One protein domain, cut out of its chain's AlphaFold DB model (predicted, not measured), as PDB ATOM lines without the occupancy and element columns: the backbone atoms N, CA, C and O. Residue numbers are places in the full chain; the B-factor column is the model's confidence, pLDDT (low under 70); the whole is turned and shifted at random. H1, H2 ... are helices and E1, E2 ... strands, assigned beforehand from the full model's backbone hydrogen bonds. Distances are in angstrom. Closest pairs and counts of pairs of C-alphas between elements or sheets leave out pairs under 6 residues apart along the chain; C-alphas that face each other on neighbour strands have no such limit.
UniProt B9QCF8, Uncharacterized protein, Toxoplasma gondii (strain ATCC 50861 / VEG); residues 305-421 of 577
ATOM      1  N   GLY A 305     336.517 210.926 289.645       80.50
ATOM      2  CA  GLY A 305     335.500 210.792 290.694       80.50
ATOM      3  C   GLY A 305     334.305 211.741 290.541       80.50
ATOM      4  O   GLY A 305     333.260 211.511 291.153       80.50
ATOM      5  N   SER A 306     334.429 212.795 289.729       81.31
ATOM      6  CA  SER A 306     333.307 213.665 289.347       81.31
ATOM      7  C   SER A 306     332.641 213.272 288.030       81.31
ATOM      8  O   SER A 306     331.624 213.871 287.683       81.31
ATOM      9  N   ARG A 307     333.175 212.263 287.323       84.06
ATOM     10  CA  ARG A 307     332.762 211.881 285.963       84.06
ATOM     11  C   ARG A 307     332.804 213.056 284.982       84.06
ATOM     12  O   ARG A 307     332.022 213.121 284.042       84.06
ATOM     13  N   ALA A 308     333.718 213.999 285.203       86.56
ATOM     14  CA  ALA A 308     333.935 215.144 284.326       86.56
ATOM     15  C   ALA A 308     334.865 214.773 283.158       86.56
ATOM     16  O   ALA A 308     335.799 215.501 282.827       86.56
ATOM     17  N   PHE A 309     334.627 213.614 282.553       89.31
ATOM     18  CA  PHE A 309     335.346 213.119 281.391       89.31
ATOM     19  C   PHE A 309     334.381 212.373 280.473       89.31
ATOM     20  O   PHE A 309     333.348 211.880 280.928       89.31
ATOM     21  N   SER A 310     334.709 212.299 279.190       88.12
ATOM     22  CA  SER A 310     333.922 211.569 278.197       88.12
ATOM     23  C   SER A 310     334.844 210.893 277.194       88.12
ATOM     24  O   SER A 310     335.768 211.528 276.681       88.12
ATOM     25  N   TRP A 311     334.574 209.620 276.924       88.25
ATOM     26  CA  TRP A 311     335.203 208.865 275.848       88.25
ATOM     27  C   TRP A 311     334.355 208.956 274.589       88.25
ATOM     28  O   TRP A 311     333.134 208.833 274.651       88.25
ATOM     29  N   ASN A 312     335.019 209.133 273.455       87.38
ATOM     30  CA  ASN A 312     334.444 208.921 272.143       87.38
ATOM     31  C   ASN A 312     335.165 207.732 271.500       87.38
ATOM     32  O   ASN A 312     336.271 207.875 270.981       87.38
ATOM     33  N   GLU A 313     334.543 206.557 271.571       85.19
ATOM     34  CA  GLU A 313     335.107 205.303 271.054       85.19
ATOM     35  C   GLU A 313     335.255 205.319 269.529       85.19
ATOM     36  O   GLU A 313     336.172 204.708 268.992       85.19
ATOM     37  N   SER A 314     334.403 206.077 268.830       83.12
ATOM     38  CA  SER A 314     334.445 206.199 267.369       83.12
ATOM     39  C   SER A 314     335.610 207.045 266.856       83.12
ATOM     40  O   SER A 314     335.911 207.005 265.668       83.12
ATOM     41  N   THR A 315     336.260 207.816 267.732       84.56
ATOM     42  CA  THR A 315     337.438 208.631 267.397       84.56
ATOM     43  C   THR A 315     338.634 208.355 268.305       84.56
ATOM     44  O   THR A 315     339.647 209.027 268.163       84.56
ATOM     45  N   CYS A 316     338.530 207.396 269.231       90.50
ATOM     46  CA  CYS A 316     339.526 207.104 270.267       90.50
ATOM     47  C   CYS A 316     339.987 208.333 271.069       90.50
ATOM     48  O   CYS A 316     341.145 208.451 271.474       90.50
ATOM     49  N   ARG A 317     339.049 209.248 271.348       91.69
ATOM     50  CA  ARG A 317     339.324 210.497 272.068       91.69
ATOM     51  C   ARG A 317     338.793 210.482 273.483       91.69
ATOM     52  O   ARG A 317     337.612 210.225 273.713       91.69
ATOM     53  N   LEU A 318     339.645 210.875 274.421       92.94
ATOM     54  CA  LEU A 318     339.261 211.173 275.795       92.94
ATOM     55  C   LEU A 318     339.257 212.683 276.014       92.94
ATOM     56  O   LEU A 318     340.301 213.330 275.953       92.94
ATOM     57  N   ALA A 319     338.095 213.243 276.336       91.75
ATOM     58  CA  ALA A 319     337.969 214.636 276.745       91.75
ATOM     59  C   ALA A 319     337.858 214.735 278.272       91.75
ATOM     60  O   ALA A 319     336.882 214.281 278.868       91.75
ATOM     61  N   LEU A 320     338.837 215.376 278.910       91.94
ATOM     62  CA  LEU A 320     338.844 215.720 280.330       91.94
ATOM     63  C   LEU A 320     338.329 217.154 280.513       91.94
ATOM     64  O   LEU A 320     338.987 218.127 280.139       91.94
ATOM     65  N   LYS A 321     337.146 217.293 281.114       89.62
ATOM     66  CA  LYS A 321     336.435 218.565 281.310       89.62
ATOM     67  C   LYS A 321     336.821 219.174 282.672       89.62
ATOM     68  O   LYS A 321     336.031 219.169 283.617       89.62
ATOM     69  N   VAL A 322     338.042 219.712 282.780       88.44
ATOM     70  CA  VAL A 322     338.611 220.257 284.039       88.44
ATOM     71  C   VAL A 322     337.729 221.353 284.651       88.44
ATOM     72  O   VAL A 322     337.472 221.349 285.856       88.44
ATOM     73  N   ASP A 323     337.197 222.270 283.841       86.19
ATOM     74  CA  ASP A 323     336.318 223.329 284.355       86.19
ATOM     75  C   ASP A 323     334.982 222.799 284.883       86.19
ATOM     76  O   ASP A 323     334.474 223.295 285.887       86.19
ATOM     77  N   MET A 324     334.443 221.728 284.295       83.06
ATOM     78  CA  MET A 324     333.262 221.059 284.841       83.06
ATOM     79  C   MET A 324     333.562 220.461 286.223       83.06
ATOM     80  O   MET A 324     332.802 220.698 287.163       83.06
ATOM     81  N   ALA A 325     334.690 219.761 286.384       85.25
ATOM     82  CA  ALA A 325     335.116 219.212 287.676       85.25
ATOM     83  C   ALA A 325     335.302 220.311 288.741       85.25
ATOM     84  O   ALA A 325     334.875 220.161 289.893       85.25
ATOM     85  N   ARG A 326     335.870 221.456 288.341       84.50
ATOM     86  CA  ARG A 326     336.018 222.645 289.191       84.50
ATOM     87  C   ARG A 326     334.665 223.226 289.611       84.50
ATOM     88  O   ARG A 326     334.444 223.449 290.798       84.50
ATOM     89  N   ARG A 327     333.729 223.424 288.673       83.44
ATOM     90  CA  ARG A 327     332.366 223.929 288.960       83.44
ATOM     91  C   ARG A 327     331.583 223.000 289.892       83.44
ATOM     92  O   ARG A 327     330.785 223.467 290.700       83.44
ATOM     93  N   LEU A 328     331.844 221.694 289.824       82.56
ATOM     94  CA  LEU A 328     331.273 220.689 290.726       82.56
ATOM     95  C   LEU A 328     331.944 220.648 292.113       82.56
ATOM     96  O   LEU A 328     331.551 219.836 292.954       82.56
ATOM     97  N   ASN A 329     332.917 221.527 292.385       79.50
ATOM     98  CA  ASN A 329     333.729 221.547 293.606       79.50
ATOM     99  C   ASN A 329     334.393 220.188 293.899       79.50
ATOM    100  O   ASN A 329     334.531 219.792 295.057       79.50
ATOM    101  N   ALA A 330     334.753 219.441 292.852       81.44
ATOM    102  CA  ALA A 330     335.439 218.155 292.970       81.44
ATOM    103  C   ALA A 330     336.964 218.313 293.066       81.44
ATOM    104  O   ALA A 330     337.637 217.446 293.632       81.44
ATOM    105  N   MET A 331     337.477 219.417 292.522       85.12
ATOM    106  CA  MET A 331     338.887 219.794 292.458       85.12
ATOM    107  C   MET A 331     339.031 221.324 292.326       85.12
ATOM    108  O   MET A 331     338.048 222.033 292.100       85.12
ATOM    109  N   GLY A 332     340.254 221.826 292.459       82.75
ATOM    110  CA  GLY A 332     340.656 223.206 292.209       82.75
ATOM    111  C   GLY A 332     341.126 223.472 290.774       82.75
ATOM    112  O   GLY A 332     340.856 222.701 289.857       82.75
ATOM    113  N   ALA A 333     341.787 224.612 290.560       84.94
ATOM    114  CA  ALA A 333     342.202 225.047 289.224       84.94
ATOM    115  C   ALA A 333     343.489 224.340 288.785       84.94
ATOM    116  O   ALA A 333     344.454 224.292 289.542       84.94
ATOM    117  N   VAL A 334     343.539 223.817 287.561       88.19
ATOM    118  CA  VAL A 334     344.741 223.153 287.037       88.19
ATOM    119  C   VAL A 334     345.635 224.184 286.360       88.19
ATOM    120  O   VAL A 334     345.190 224.899 285.467       88.19
ATOM    121  N   ALA A 335     346.890 224.268 286.793       86.38
ATOM    122  CA  ALA A 335     347.873 225.193 286.239       86.38
ATOM    123  C   ALA A 335     348.642 224.583 285.061       86.38
ATOM    124  O   ALA A 335     348.957 225.284 284.106       86.38
ATOM    125  N   ASP A 336     348.960 223.288 285.139       88.12
ATOM    126  CA  ASP A 336     349.764 222.618 284.119       88.12
ATOM    127  C   ASP A 336     349.506 221.108 284.070       88.12
ATOM    128  O   ASP A 336     349.165 220.506 285.090       88.12
ATOM    129  N   VAL A 337     349.705 220.494 282.903       90.56
ATOM    130  CA  VAL A 337     349.726 219.033 282.730       90.56
ATOM    131  C   VAL A 337     351.184 218.620 282.627       90.56
ATOM    132  O   VAL A 337     351.886 219.050 281.722       90.56
ATOM    133  N   VAL A 338     351.637 217.809 283.581       91.00
ATOM    134  CA  VAL A 338     353.039 217.392 283.682       91.00
ATOM    135  C   VAL A 338     353.337 216.283 282.684       91.00
ATOM    136  O   VAL A 338     354.359 216.328 282.015       91.00
ATOM    137  N   ARG A 339     352.458 215.276 282.624       92.12
ATOM    138  CA  ARG A 339     352.671 214.057 281.841       92.12
ATOM    139  C   ARG A 339     351.354 213.348 281.560       92.12
ATOM    140  O   ARG A 339     350.486 213.300 282.435       92.12
ATOM    141  N   VAL A 340     351.254 212.747 280.380       93.31
ATOM    142  CA  VAL A 340     350.208 211.790 280.009       93.31
ATOM    143  C   VAL A 340     350.904 210.514 279.555       93.31
ATOM    144  O   VAL A 340     351.779 210.575 278.701       93.31
ATOM    145  N   GLN A 341     350.550 209.377 280.139       93.31
ATOM    146  CA  GLN A 341     351.155 208.087 279.810       93.31
ATOM    147  C   GLN A 341     350.092 206.991 279.780       93.31
ATOM    148  O   GLN A 341     349.137 207.041 280.552       93.31
ATOM    149  N   ALA A 342     350.260 205.993 278.924       90.75
ATOM    150  CA  ALA A 342     349.329 204.880 278.787       90.75
ATOM    151  C   ALA A 342     350.041 203.541 278.952       90.75
ATOM    152  O   ALA A 342     351.152 203.361 278.469       90.75
ATOM    153  N   ASN A 343     349.379 202.604 279.607       88.19
ATOM    154  CA  ASN A 343     349.752 201.207 279.650       88.19
ATOM    155  C   ASN A 343     348.742 200.435 278.796       88.19
ATOM    156  O   ASN A 343     347.590 200.260 279.203       88.19
ATOM    157  N   ASN A 344     349.175 200.009 277.611       83.69
ATOM    158  CA  ASN A 344     348.315 199.323 276.652       83.69
ATOM    159  C   ASN A 344     347.928 197.916 277.112       83.69
ATOM    160  O   ASN A 344     346.794 197.510 276.872       83.69
ATOM    161  N   SER A 345     348.813 197.199 277.816       76.88
ATOM    162  CA  SER A 345     348.510 195.839 278.278       76.88
ATOM    163  C   SER A 345     347.435 195.836 279.360       76.88
ATOM    164  O   SER A 345     346.520 195.019 279.341       76.88
ATOM    165  N   GLN A 346     347.481 196.817 280.264       81.38
ATOM    166  CA  GLN A 346     346.472 196.988 281.313       81.38
ATOM    167  C   GLN A 346     345.264 197.833 280.883       81.38
ATOM    168  O   GLN A 346     344.339 198.003 281.676       81.38
ATOM    169  N   GLY A 347     345.283 198.417 279.679       84.88
ATOM    170  CA  GLY A 347     344.240 199.325 279.200       84.88
ATOM    171  C   GLY A 347     344.052 200.564 280.085       84.88
ATOM    172  O   GLY A 347     342.923 200.996 280.301       84.88
ATOM    173  N   ASN A 348     345.134 201.129 280.632       90.69
ATOM    174  CA  ASN A 348     345.075 202.234 281.595       90.69
ATOM    175  C   ASN A 348     345.825 203.472 281.100       90.69
ATOM    176  O   ASN A 348     346.985 203.394 280.715       90.69
ATOM    177  N   LEU A 349     345.204 204.643 281.201       93.00
ATOM    178  CA  LEU A 349     345.793 205.941 280.875       93.00
ATOM    179  C   LEU A 349     345.968 206.773 282.151       93.00
ATOM    180  O   LEU A 349     344.981 207.114 282.797       93.00
ATOM    181  N   GLU A 350     347.198 207.138 282.506       94.56
ATOM    182  CA  GLU A 350     347.516 208.016 283.638       94.56
ATOM    183  C   GLU A 350     347.779 209.452 283.162       94.56
ATOM    184  O   GLU A 350     348.651 209.718 282.333       94.56
ATOM    185  N   VAL A 351     347.067 210.404 283.762       94.56
ATOM    186  CA  VAL A 351     347.270 211.842 283.569       94.56
ATOM    187  C   VAL A 351     347.786 212.451 284.866       94.56
ATOM    188  O   VAL A 351     347.126 212.411 285.906       94.56
ATOM    189  N   THR A 352     348.978 213.042 284.800       93.19
ATOM    190  CA  THR A 352     349.615 213.757 285.909       93.19
ATOM    191  C   THR A 352     349.545 215.260 285.667       93.19
ATOM    192  O   THR A 352     350.031 215.753 284.649       93.19
ATOM    193  N   TYR A 353     348.993 216.018 286.612       91.88
ATOM    194  CA  TYR A 353     348.806 217.466 286.474       91.88
ATOM    195  C   TYR A 353     349.051 218.223 287.786       91.88
ATOM    196  O   TYR A 353     349.062 217.645 288.873       91.88
ATOM    197  N   ARG A 354     349.277 219.537 287.690       88.69
ATOM    198  CA  ARG A 354     349.506 220.454 288.815       88.69
ATOM    199  C   ARG A 354     348.243 221.250 289.118       88.69
ATOM    200  O   ARG A 354     347.802 222.065 288.312       88.69
ATOM    201  N   GLU A 355     347.685 221.034 290.300       85.44
ATOM    202  CA  GLU A 355     346.443 221.635 290.783       85.44
ATOM    203  C   GLU A 355     346.723 222.725 291.829       85.44
ATOM    204  O   GLU A 355     347.478 222.513 292.779       85.44
ATOM    205  N   LYS A 356     346.067 223.879 291.702       82.06
ATOM    206  CA  LYS A 356     345.881 224.873 292.765       82.06
ATOM    207  C   LYS A 356     344.687 224.416 293.617       82.06
ATOM    208  O   LYS A 356     343.552 224.513 293.138       82.06
ATOM    209  N   PRO A 357     344.900 223.902 294.839       69.69
ATOM    210  CA  PRO A 357     343.834 223.280 295.618       69.69
ATOM    211  C   PRO A 357     342.737 224.291 295.982       69.69
ATOM    212  O   PRO A 357     343.022 225.395 296.448       69.69
ATOM    213  N   ALA A 358     341.472 223.903 295.807       65.25
ATOM    214  CA  ALA A 358     340.336 224.693 296.276       65.25
ATOM    215  C   ALA A 358     340.009 224.370 297.741       65.25
ATOM    216  O   ALA A 358     340.003 223.211 298.158       65.25
ATOM    217  N   PHE A 359     339.664 225.402 298.518       57.22
ATOM    218  CA  PHE A 359     339.319 225.276 299.942       57.22
ATOM    219  C   PHE A 359     338.151 224.308 300.190       57.22
ATOM    220  O   PHE A 359     338.103 223.629 301.204       57.22
ATOM    221  N   VAL A 360     337.214 224.209 299.244       57.06
ATOM    222  CA  VAL A 360     335.992 223.403 299.376       57.06
ATOM    223  C   VAL A 360     336.228 221.912 299.080       57.06
ATOM    224  O   VAL A 360     335.380 221.098 299.434       57.06
ATOM    225  N   SER A 361     337.363 221.526 298.484       54.41
ATOM    226  CA  SER A 361     337.611 220.172 297.958       54.41
ATOM    227  C   SER A 361     338.932 219.554 298.441       54.41
ATOM    228  O   SER A 361     339.613 218.867 297.684       54.41
ATOM    229  N   SER A 362     339.335 219.818 299.687       53.12
ATOM    230  CA  SER A 362     340.608 219.373 300.274       53.12
ATOM    231  C   SER A 362     340.377 218.353 301.397       53.12
ATOM    232  O   SER A 362     339.564 218.579 302.292       53.12
ATOM    233  N   LYS A 363     341.105 217.222 301.392       50.81
ATOM    234  CA  LYS A 363     341.080 216.256 302.510       50.81
ATOM    235  C   LYS A 363     341.572 216.928 303.803       50.81
ATOM    236  O   LYS A 363     342.682 217.453 303.850       50.81
ATOM    237  N   GLY A 364     340.783 216.779 304.870       41.25
ATOM    238  CA  GLY A 364     341.038 217.226 306.251       41.25
ATOM    239  C   GLY A 364     342.410 216.891 306.858       41.25
ATOM    240  O   GLY A 364     342.803 217.535 307.821       41.25
ATOM    241  N   GLY A 365     343.157 215.928 306.307       42.19
ATOM    242  CA  GLY A 365     344.482 215.533 306.809       42.19
ATOM    243  C   GLY A 365     345.645 216.398 306.316       42.19
ATOM    244  O   GLY A 365     346.682 216.441 306.963       42.19
ATOM    245  N   HIS A 366     345.471 217.131 305.213       46.44
ATOM    246  CA  HIS A 366     346.495 218.054 304.718       46.44
ATOM    247  C   HIS A 366     346.306 219.471 305.247       46.44
ATOM    248  O   HIS A 366     347.057 220.339 304.842       46.44
ATOM    249  N   LEU A 367     345.331 219.716 306.137       44.22
ATOM    250  CA  LEU A 367     344.884 221.058 306.526       44.22
ATOM    251  C   LEU A 367     345.727 221.804 307.567       44.22
ATOM    252  O   LEU A 367     345.504 222.994 307.790       44.22
ATOM    253  N   ILE A 368     346.745 221.153 308.121       46.69
ATOM    254  CA  ILE A 368     347.718 221.817 308.997       46.69
ATOM    255  C   ILE A 368     348.707 222.667 308.168       46.69
ATOM    256  O   ILE A 368     349.178 223.699 308.644       46.69
ATOM    257  N   ASP A 369     348.923 222.324 306.893       45.69
ATOM    258  CA  ASP A 369     349.747 223.105 305.962       45.69
ATOM    259  C   ASP A 369     349.033 224.253 305.211       45.69
ATOM    260  O   ASP A 369     349.667 225.292 305.045       45.69
ATOM    261  N   PRO A 370     347.742 224.212 304.806       42.28
ATOM    262  CA  PRO A 370     347.079 225.305 304.112       42.28
ATOM    263  C   PRO A 370     346.897 226.556 304.984       42.28
ATOM    264  O   PRO A 370     346.774 227.651 304.457       42.28
ATOM    265  N   ILE A 371     346.905 226.453 306.318       45.41
ATOM    266  CA  ILE A 371     346.877 227.650 307.182       45.41
ATOM    267  C   ILE A 371     348.249 228.345 307.167       45.41
ATOM    268  O   ILE A 371     348.311 229.571 307.079       45.41
ATOM    269  N   LYS A 372     349.353 227.579 307.157       41.94
ATOM    270  CA  LYS A 372     350.704 228.111 306.894       41.94
ATOM    271  C   LYS A 372     350.836 228.652 305.461       41.94
ATOM    272  O   LYS A 372     351.444 229.695 305.282       41.94
ATOM    273  N   TYR A 373     350.210 227.996 304.486       44.66
ATOM    274  CA  TYR A 373     350.112 228.353 303.056       44.66
ATOM    275  C   TYR A 373     349.313 229.631 302.764       44.66
ATOM    276  O   TYR A 373     349.478 230.200 301.698       44.66
ATOM    277  N   TYR A 374     348.416 230.075 303.654       45.72
ATOM    278  CA  TYR A 374     347.742 231.377 303.515       45.72
ATOM    279  C   TYR A 374     348.483 232.496 304.259       45.72
ATOM    280  O   TYR A 374     348.338 233.664 303.904       45.72
ATOM    281  N   LEU A 375     349.292 232.152 305.268       43.06
ATOM    282  CA  LEU A 375     350.206 233.093 305.922       43.06
ATOM    283  C   LEU A 375     351.493 233.314 305.108       43.06
ATOM    284  O   LEU A 375     352.105 234.375 305.224       43.06
ATOM    285  N   SER A 376     351.887 232.366 304.253       38.59
ATOM    286  CA  SER A 376     352.882 232.569 303.201       38.59
ATOM    287  C   SER A 376     352.174 232.927 301.890       38.59
ATOM    288  O   SER A 376     351.334 232.189 301.407       38.59
ATOM    289  N   LEU A 377     352.480 234.073 301.279       38.25
ATOM    290  CA  LEU A 377     351.913 234.518 299.993       38.25
ATOM    291  C   LEU A 377     352.386 233.665 298.784       38.25
ATOM    292  O   LEU A 377     352.889 234.200 297.799       38.25
ATOM    293  N   GLY A 378     352.278 232.335 298.846       39.72
ATOM    294  CA  GLY A 378     352.775 231.410 297.826       39.72
ATOM    295  C   GLY A 378     351.675 230.517 297.259       39.72
ATOM    296  O   GLY A 378     351.117 229.681 297.961       39.72
ATOM    297  N   HIS A 379     351.395 230.646 295.961       50.94
ATOM    298  CA  HIS A 379     350.557 229.720 295.193       50.94
ATOM    299  C   HIS A 379     351.215 228.329 295.093       50.94
ATOM    300  O   HIS A 379     351.824 228.011 294.073       50.94
ATOM    301  N   ALA A 380     351.146 227.493 296.135       60.16
ATOM    302  CA  ALA A 380     351.723 226.150 296.052       60.16
ATOM    303  C   ALA A 380     350.832 225.230 295.196       60.16
ATOM    304  O   ALA A 380     349.642 225.040 295.456       60.16
ATOM    305  N   LEU A 381     351.427 224.668 294.147       73.06
ATOM    306  CA  LEU A 381     350.802 223.698 293.254       73.06
ATOM    307  C   LEU A 381     350.953 222.291 293.839       73.06
ATOM    308  O   LEU A 381     352.045 221.903 294.246       73.06
ATOM    309  N   THR A 382     349.873 221.516 293.850       77.62
ATOM    310  CA  THR A 382     349.881 220.105 294.254       77.62
ATOM    311  C   THR A 382     349.857 219.222 293.014       77.62
ATOM    312  O   THR A 382     348.977 219.371 292.169       77.62
ATOM    313  N   THR A 383     350.789 218.279 292.897       83.25
ATOM    314  CA  THR A 383     350.756 217.287 291.815       83.25
ATOM    315  C   THR A 383     349.689 216.231 292.103       83.25
ATOM    316  O   THR A 383     349.673 215.627 293.177       83.25
ATOM    317  N   ARG A 384     348.799 216.000 291.141       86.25
ATOM    318  CA  ARG A 384     347.774 214.954 291.159       86.25
ATOM    319  C   ARG A 384     348.011 213.972 290.028       86.25
ATOM    320  O   ARG A 384     348.559 214.335 288.991       86.25
ATOM    321  N   LYS A 385     347.568 212.741 290.255       90.94
ATOM    322  CA  LYS A 385     347.581 211.651 289.288       90.94
ATOM    323  C   LYS A 385     346.194 211.043 289.234       90.94
ATOM    324  O   LYS A 385     345.620 210.758 290.285       90.94
ATOM    325  N   GLU A 386     345.671 210.868 288.032       91.69
ATOM    326  CA  GLU A 386     344.396 210.201 287.789       91.69
ATOM    327  C   GLU A 386     344.557 209.171 286.677       91.69
ATOM    328  O   GLU A 386     345.258 209.434 285.702       91.69
ATOM    329  N   ALA A 387     343.916 208.015 286.840       91.12
ATOM    330  CA  ALA A 387     343.929 206.931 285.870       91.12
ATOM    331  C   ALA A 387     342.540 206.755 285.240       91.12
ATOM    332  O   ALA A 387     341.522 206.857 285.930       91.12
ATOM    333  N   PHE A 388     342.512 206.471 283.942       92.62
ATOM    334  CA  PHE A 388     341.310 206.273 283.140       92.62
ATOM    335  C   PHE A 388     341.423 204.951 282.380       92.62
ATOM    336  O   PHE A 388     342.460 204.676 281.783       92.62
ATOM    337  N   ALA A 389     340.359 204.149 282.385       91.25
ATOM    338  CA  ALA A 389     340.301 202.938 281.575       91.25
ATOM    339  C   ALA A 389     340.164 203.314 280.093       91.25
ATOM    340  O   ALA A 389     339.339 204.165 279.746       91.25
ATOM    341  N   VAL A 390     340.982 202.692 279.248       90.50
ATOM    342  CA  VAL A 390     341.005 202.864 277.795       90.50
ATOM    343  C   VAL A 390     340.045 201.847 277.162       90.50
ATOM    344  O   VAL A 390     340.079 200.675 277.543       90.50
ATOM    345  N   PRO A 391     339.176 202.259 276.219       89.44
ATOM    346  CA  PRO A 391     338.335 201.331 275.468       89.44
ATOM    347  C   PRO A 391     339.167 200.273 274.735       89.44
ATOM    348  O   PRO A 391     340.239 200.572 274.216       89.44
ATOM    349  N   THR A 392     338.655 199.047 274.627       85.06
ATOM    350  CA  THR A 392     339.377 197.909 274.020       85.06
ATOM    351  C   THR A 392     339.700 198.091 272.535       85.06
ATOM    352  O   THR A 392     340.576 197.396 272.016       85.06
ATOM    353  N   SER A 393     339.001 199.009 271.864       87.25
ATOM    354  CA  SER A 393     339.193 199.409 270.469       87.25
ATOM    355  C   SER A 393     340.305 200.441 270.262       87.25
ATOM    356  O   SER A 393     340.641 200.730 269.114       87.25
ATOM    357  N   CYS A 394     340.881 200.993 271.334       89.81
ATOM    358  CA  CYS A 394     341.854 202.080 271.283       89.81
ATOM    359  C   CYS A 394     343.185 201.675 271.929       89.81
ATOM    360  O   CYS A 394     343.224 200.871 272.857       89.81
ATOM    361  N   VAL A 395     344.283 202.259 271.456       90.38
ATOM    362  CA  VAL A 395     345.641 201.991 271.936       90.38
ATOM    363  C   VAL A 395     346.474 203.271 271.904       90.38
ATOM    364  O   VAL A 395     346.311 204.110 271.018       90.38
ATOM    365  N   ALA A 396     347.389 203.437 272.858       88.50
ATOM    366  CA  ALA A 396     348.404 204.474 272.753       88.50
ATOM    367  C   ALA A 396     349.559 204.002 271.864       88.50
ATOM    368  O   ALA A 396     350.179 202.970 272.122       88.50
ATOM    369  N   SER A 397     349.873 204.781 270.838       83.81
ATOM    370  CA  SER A 397     350.951 204.516 269.889       83.81
ATOM    371  C   SER A 397     351.873 205.741 269.765       83.81
ATOM    372  O   SER A 397     351.632 206.784 270.378       83.81
ATOM    373  N   GLY A 398     352.901 205.655 268.913       77.62
ATOM    374  CA  GLY A 398     353.762 206.797 268.582       77.62
ATOM    375  C   GLY A 398     353.050 207.975 267.894       77.62
ATOM    376  O   GLY A 398     353.588 209.081 267.897       77.62
ATOM    377  N   SER A 399     351.856 207.778 267.321       83.56
ATOM    378  CA  SER A 399     351.032 208.856 266.740       83.56
ATOM    379  C   SER A 399     350.066 209.496 267.730       83.56
ATOM    380  O   SER A 399     349.507 210.556 267.427       83.56
ATOM    381  N   SER A 400     349.869 208.891 268.903       89.06
ATOM    382  CA  SER A 400     348.972 209.430 269.920       89.06
ATOM    383  C   SER A 400     349.483 210.776 270.425       89.06
ATOM    384  O   SER A 400     350.682 210.988 270.602       89.06
ATOM    385  N   THR A 401     348.577 211.717 270.668       92.75
ATOM    386  CA  THR A 401     348.941 213.055 271.155       92.75
ATOM    387  C   THR A 401     347.920 213.553 272.155       92.75
ATOM    388  O   THR A 401     346.771 213.120 272.154       92.75
ATOM    389  N   TYR A 402     348.303 214.506 272.999       93.81
ATOM    390  CA  TYR A 402     347.331 215.221 273.819       93.81
ATOM    391  C   TYR A 402     347.382 216.729 273.592       93.81
ATOM    392  O   TYR A 402     348.424 217.315 273.309       93.81
ATOM    393  N   LEU A 403     346.225 217.361 273.725       91.25
ATOM    394  CA  LEU A 403     345.981 218.783 273.545       91.25
ATOM    395  C   LEU A 403     345.449 219.360 274.852       91.25
ATOM    396  O   LEU A 403     344.661 218.729 275.556       91.25
ATOM    397  N   VAL A 404     345.843 220.589 275.157       90.94
ATOM    398  CA  VAL A 404     345.382 221.304 276.347       90.94
ATOM    399  C   VAL A 404     344.651 222.562 275.907       90.94
ATOM    400  O   VAL A 404     345.169 223.344 275.109       90.94
ATOM    401  N   THR A 405     343.453 222.771 276.447       86.81
ATOM    402  CA  THR A 405     342.684 223.998 276.242       86.81
ATOM    403  C   THR A 405     342.859 224.908 277.451       86.81
ATOM    404  O   THR A 405     342.653 224.494 278.595       86.81
ATOM    405  N   ARG A 406     343.284 226.152 277.219       84.19
ATOM    406  CA  ARG A 406     343.585 227.121 278.288       84.19
ATOM    407  C   ARG A 406     342.607 228.282 278.285       84.19
ATOM    408  O   ARG A 406     342.289 228.824 277.227       84.19
ATOM    409  N   ASN A 407     342.165 228.690 279.471       79.62
ATOM    410  CA  ASN A 407     341.415 229.923 279.685       79.62
ATOM    411  C   ASN A 407     342.259 230.852 280.570       79.62
ATOM    412  O   ASN A 407     342.341 230.675 281.788       79.62
ATOM    413  N   GLY A 408     342.957 231.798 279.938       79.50
ATOM    414  CA  GLY A 408     344.008 232.573 280.594       79.50
ATOM    415  C   GLY A 408     345.168 231.676 281.043       79.50
ATOM    416  O   GLY A 408     345.725 230.929 280.242       79.50
ATOM    417  N   ASN A 409     345.515 231.744 282.332       78.50
ATOM    418  CA  ASN A 409     346.636 230.996 282.921       78.50
ATOM    419  C   ASN A 409     346.252 229.610 283.463       78.50
ATOM    420  O   ASN A 409     347.131 228.891 283.934       78.50
ATOM    421  N   ASP A 410     344.967 229.251 283.439       82.69
ATOM    422  CA  ASP A 410     344.483 227.972 283.953       82.69
ATOM    423  C   ASP A 410     343.994 227.074 282.802       82.69
ATOM    424  O   ASP A 410     343.501 227.535 281.765       82.69
ATOM    425  N   ILE A 411     344.118 225.763 282.995       86.50
ATOM    426  CA  ILE A 411     343.673 224.742 282.050       86.50
ATOM    427  C   ILE A 411     342.171 224.502 282.223       86.50
ATOM    428  O   ILE A 411     341.683 224.226 283.320       86.50
ATOM    429  N   ASN A 412     341.443 224.601 281.113       86.00
ATOM    430  CA  ASN A 412     339.998 224.422 281.020       86.00
ATOM    431  C   ASN A 412     339.623 222.966 280.690       86.00
ATOM    432  O   ASN A 412     338.618 222.445 281.183       86.00
ATOM    433  N   GLY A 413     340.456 222.296 279.893       87.62
ATOM    434  CA  GLY A 413     340.281 220.901 279.520       87.62
ATOM    435  C   GLY A 413     341.524 220.295 278.879       87.62
ATOM    436  O   GLY A 413     342.452 220.998 278.478       87.62
ATOM    437  N   VAL A 414     341.529 218.970 278.787       91.19
ATOM    438  CA  VAL A 414     342.586 218.186 278.138       91.19
ATOM    439  C   VAL A 414     341.913 217.195 277.201       91.19
ATOM    440  O   VAL A 414     340.943 216.558 277.595       91.19
ATOM    441  N   ILE A 415     342.394 217.082 275.970       91.81
ATOM    442  CA  ILE A 415     341.916 216.097 274.999       91.81
ATOM    443  C   ILE A 415     343.082 215.167 274.701       91.81
ATOM    444  O   ILE A 415     344.131 215.636 274.274       91.81
ATOM    445  N   VAL A 416     342.913 213.872 274.939       94.12
ATOM    446  CA  VAL A 416     343.893 212.842 274.587       94.12
ATOM    447  C   VAL A 416     343.370 212.115 273.352       94.12
ATOM    448  O   VAL A 416     342.260 211.589 273.383       94.12
ATOM    449  N   ASP A 417     344.144 212.151 272.271       92.88
ATOM    450  CA  ASP A 417     343.877 211.492 270.990       92.88
ATOM    451  C   ASP A 417     344.717 210.207 270.957       92.88
ATOM    452  O   ASP A 417     345.952 210.272 270.934       92.88
ATOM    453  N   LEU A 418     344.046 209.057 271.047       92.06
ATOM    454  CA  LEU A 418     344.654 207.732 270.934       92.06
ATOM    455  C   LEU A 418     344.404 207.158 269.538       92.06
ATOM    456  O   LEU A 418     343.530 207.620 268.808       92.06
ATOM    457  N   ASP A 419     345.151 206.118 269.188       89.94
ATOM    458  CA  ASP A 419     344.971 205.435 267.914       89.94
ATOM    459  C   ASP A 419     343.977 204.281 268.045       89.94
ATOM    460  O   ASP A 419     343.738 203.750 269.132       89.94
ATOM    461  N   PHE A 420     343.412 203.856 266.916       89.06
ATOM    462  CA  PHE A 420     342.659 202.608 266.871       89.06
ATOM    463  C   PHE A 420     343.592 201.422 267.057       89.06
ATOM    464  O   PHE A 420     344.690 201.380 266.495       89.06
ATOM    465  N   ARG A 421     343.124 200.430 267.811       86.69
ATOM    466  CA  ARG A 421     343.833 199.173 267.996       86.69
ATOM    467  C   ARG A 421     343.958 198.462 266.642       86.69
ATOM    468  O   ARG A 421     342.930 198.182 266.017       86.69
TER     469      ARG A 421
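AT A GLANCE: This is residues 305 to 421 of the 577 residues of an uncharacterized protein of Toxoplasma gondii (strain ATCC 50861 / VEG) (UniProt B9QCF8). Look for an elongated sandwich of two antiparallel sheets, E1 E2 E7 E6 and the strongly twisted E3 E4 E5, only partly face to face. Short H1 sits beside E7, toward the end of the sandwich where E3 begins; past E4 and E5 at that same end, the stretch that links them loops out with H2, and residues 371 to 378 stick out. The printed part has 117 residues, with elements in the order E1 E2 H1 E3 E4 H2 E5 E6 E7, two helices and seven strands, and its class is mixed. It is only just compact, close to loose, with a radius of gyration of the C-alphas of 15.7 A, and spans 51 by 29 by 24 A.

IN THESE COORDINATES: Find C-alpha 309 at (335.346, 213.119, 281.391), where E1 begins; it runs to residue 312. E2 is residues 317 to 320, and H1 follows at residues 322 to 327. E3, residues 333 to 343, is 26.8 A long and bends by 75 degrees at residue 336. E4, residues 348 to 356, is 25.3 A long. Look for H2 at residues 368 to 375, 11.9 A long, beginning at C-alpha 368 (347.718, 221.817, 308.997). E5, residues 382 to 389, is 23.4 A long, and E6, residues 401 to 407, 20.3 A. E7, residues 410 to 417, is 21.0 A long and ends at C-alpha 417 (343.877, 211.492, 270.990).

HOW THE PARTS SIT: The facing parts of the sandwich, two sheets face to face, are 10.1 A centre to centre, their strands at 17 degrees. The closest C-alphas of E3 and E7 are those of Ala 335 and Asp 410, 4.9 A. E1 and E2 are a hairpin, with N 310 and O 319 at 3.0 A. Beside E2 find E7, with N 320 and O 414 at 2.7 A, and then E6, its hairpin partner, with N 403 and O 415 at 2.8 A. In the other sheet E3 and E4 are a hairpin, with N 341 and O 350 at 2.9 A; E5 follows, with N 351 and O 386 at 2.8 A. H1 stands at the level of the first sheet, at a height of 2.7 A; its closest C-alpha pair with E7 is Val 322 and Gly 413, 4.9 A. H1 only grazes the sheet E3 E4 E5. H2 is on neither sheet. Every O i to N i+4 pair is within hydrogen-bond range in H1, and 3 of 4 in H2.

THE WHOLE: The C-alphas farthest apart, those of Leu 375 and Arg 421, are 51.3 A apart. The printed part has no cut. The links E4 to H2 and E5 to E6 are long; in the latter, residues 394 to 395 pair antiparallel with residues 419 to 420. Mean pLDDT of the printed part is 79.3, and residues 357 to 380 are under 70.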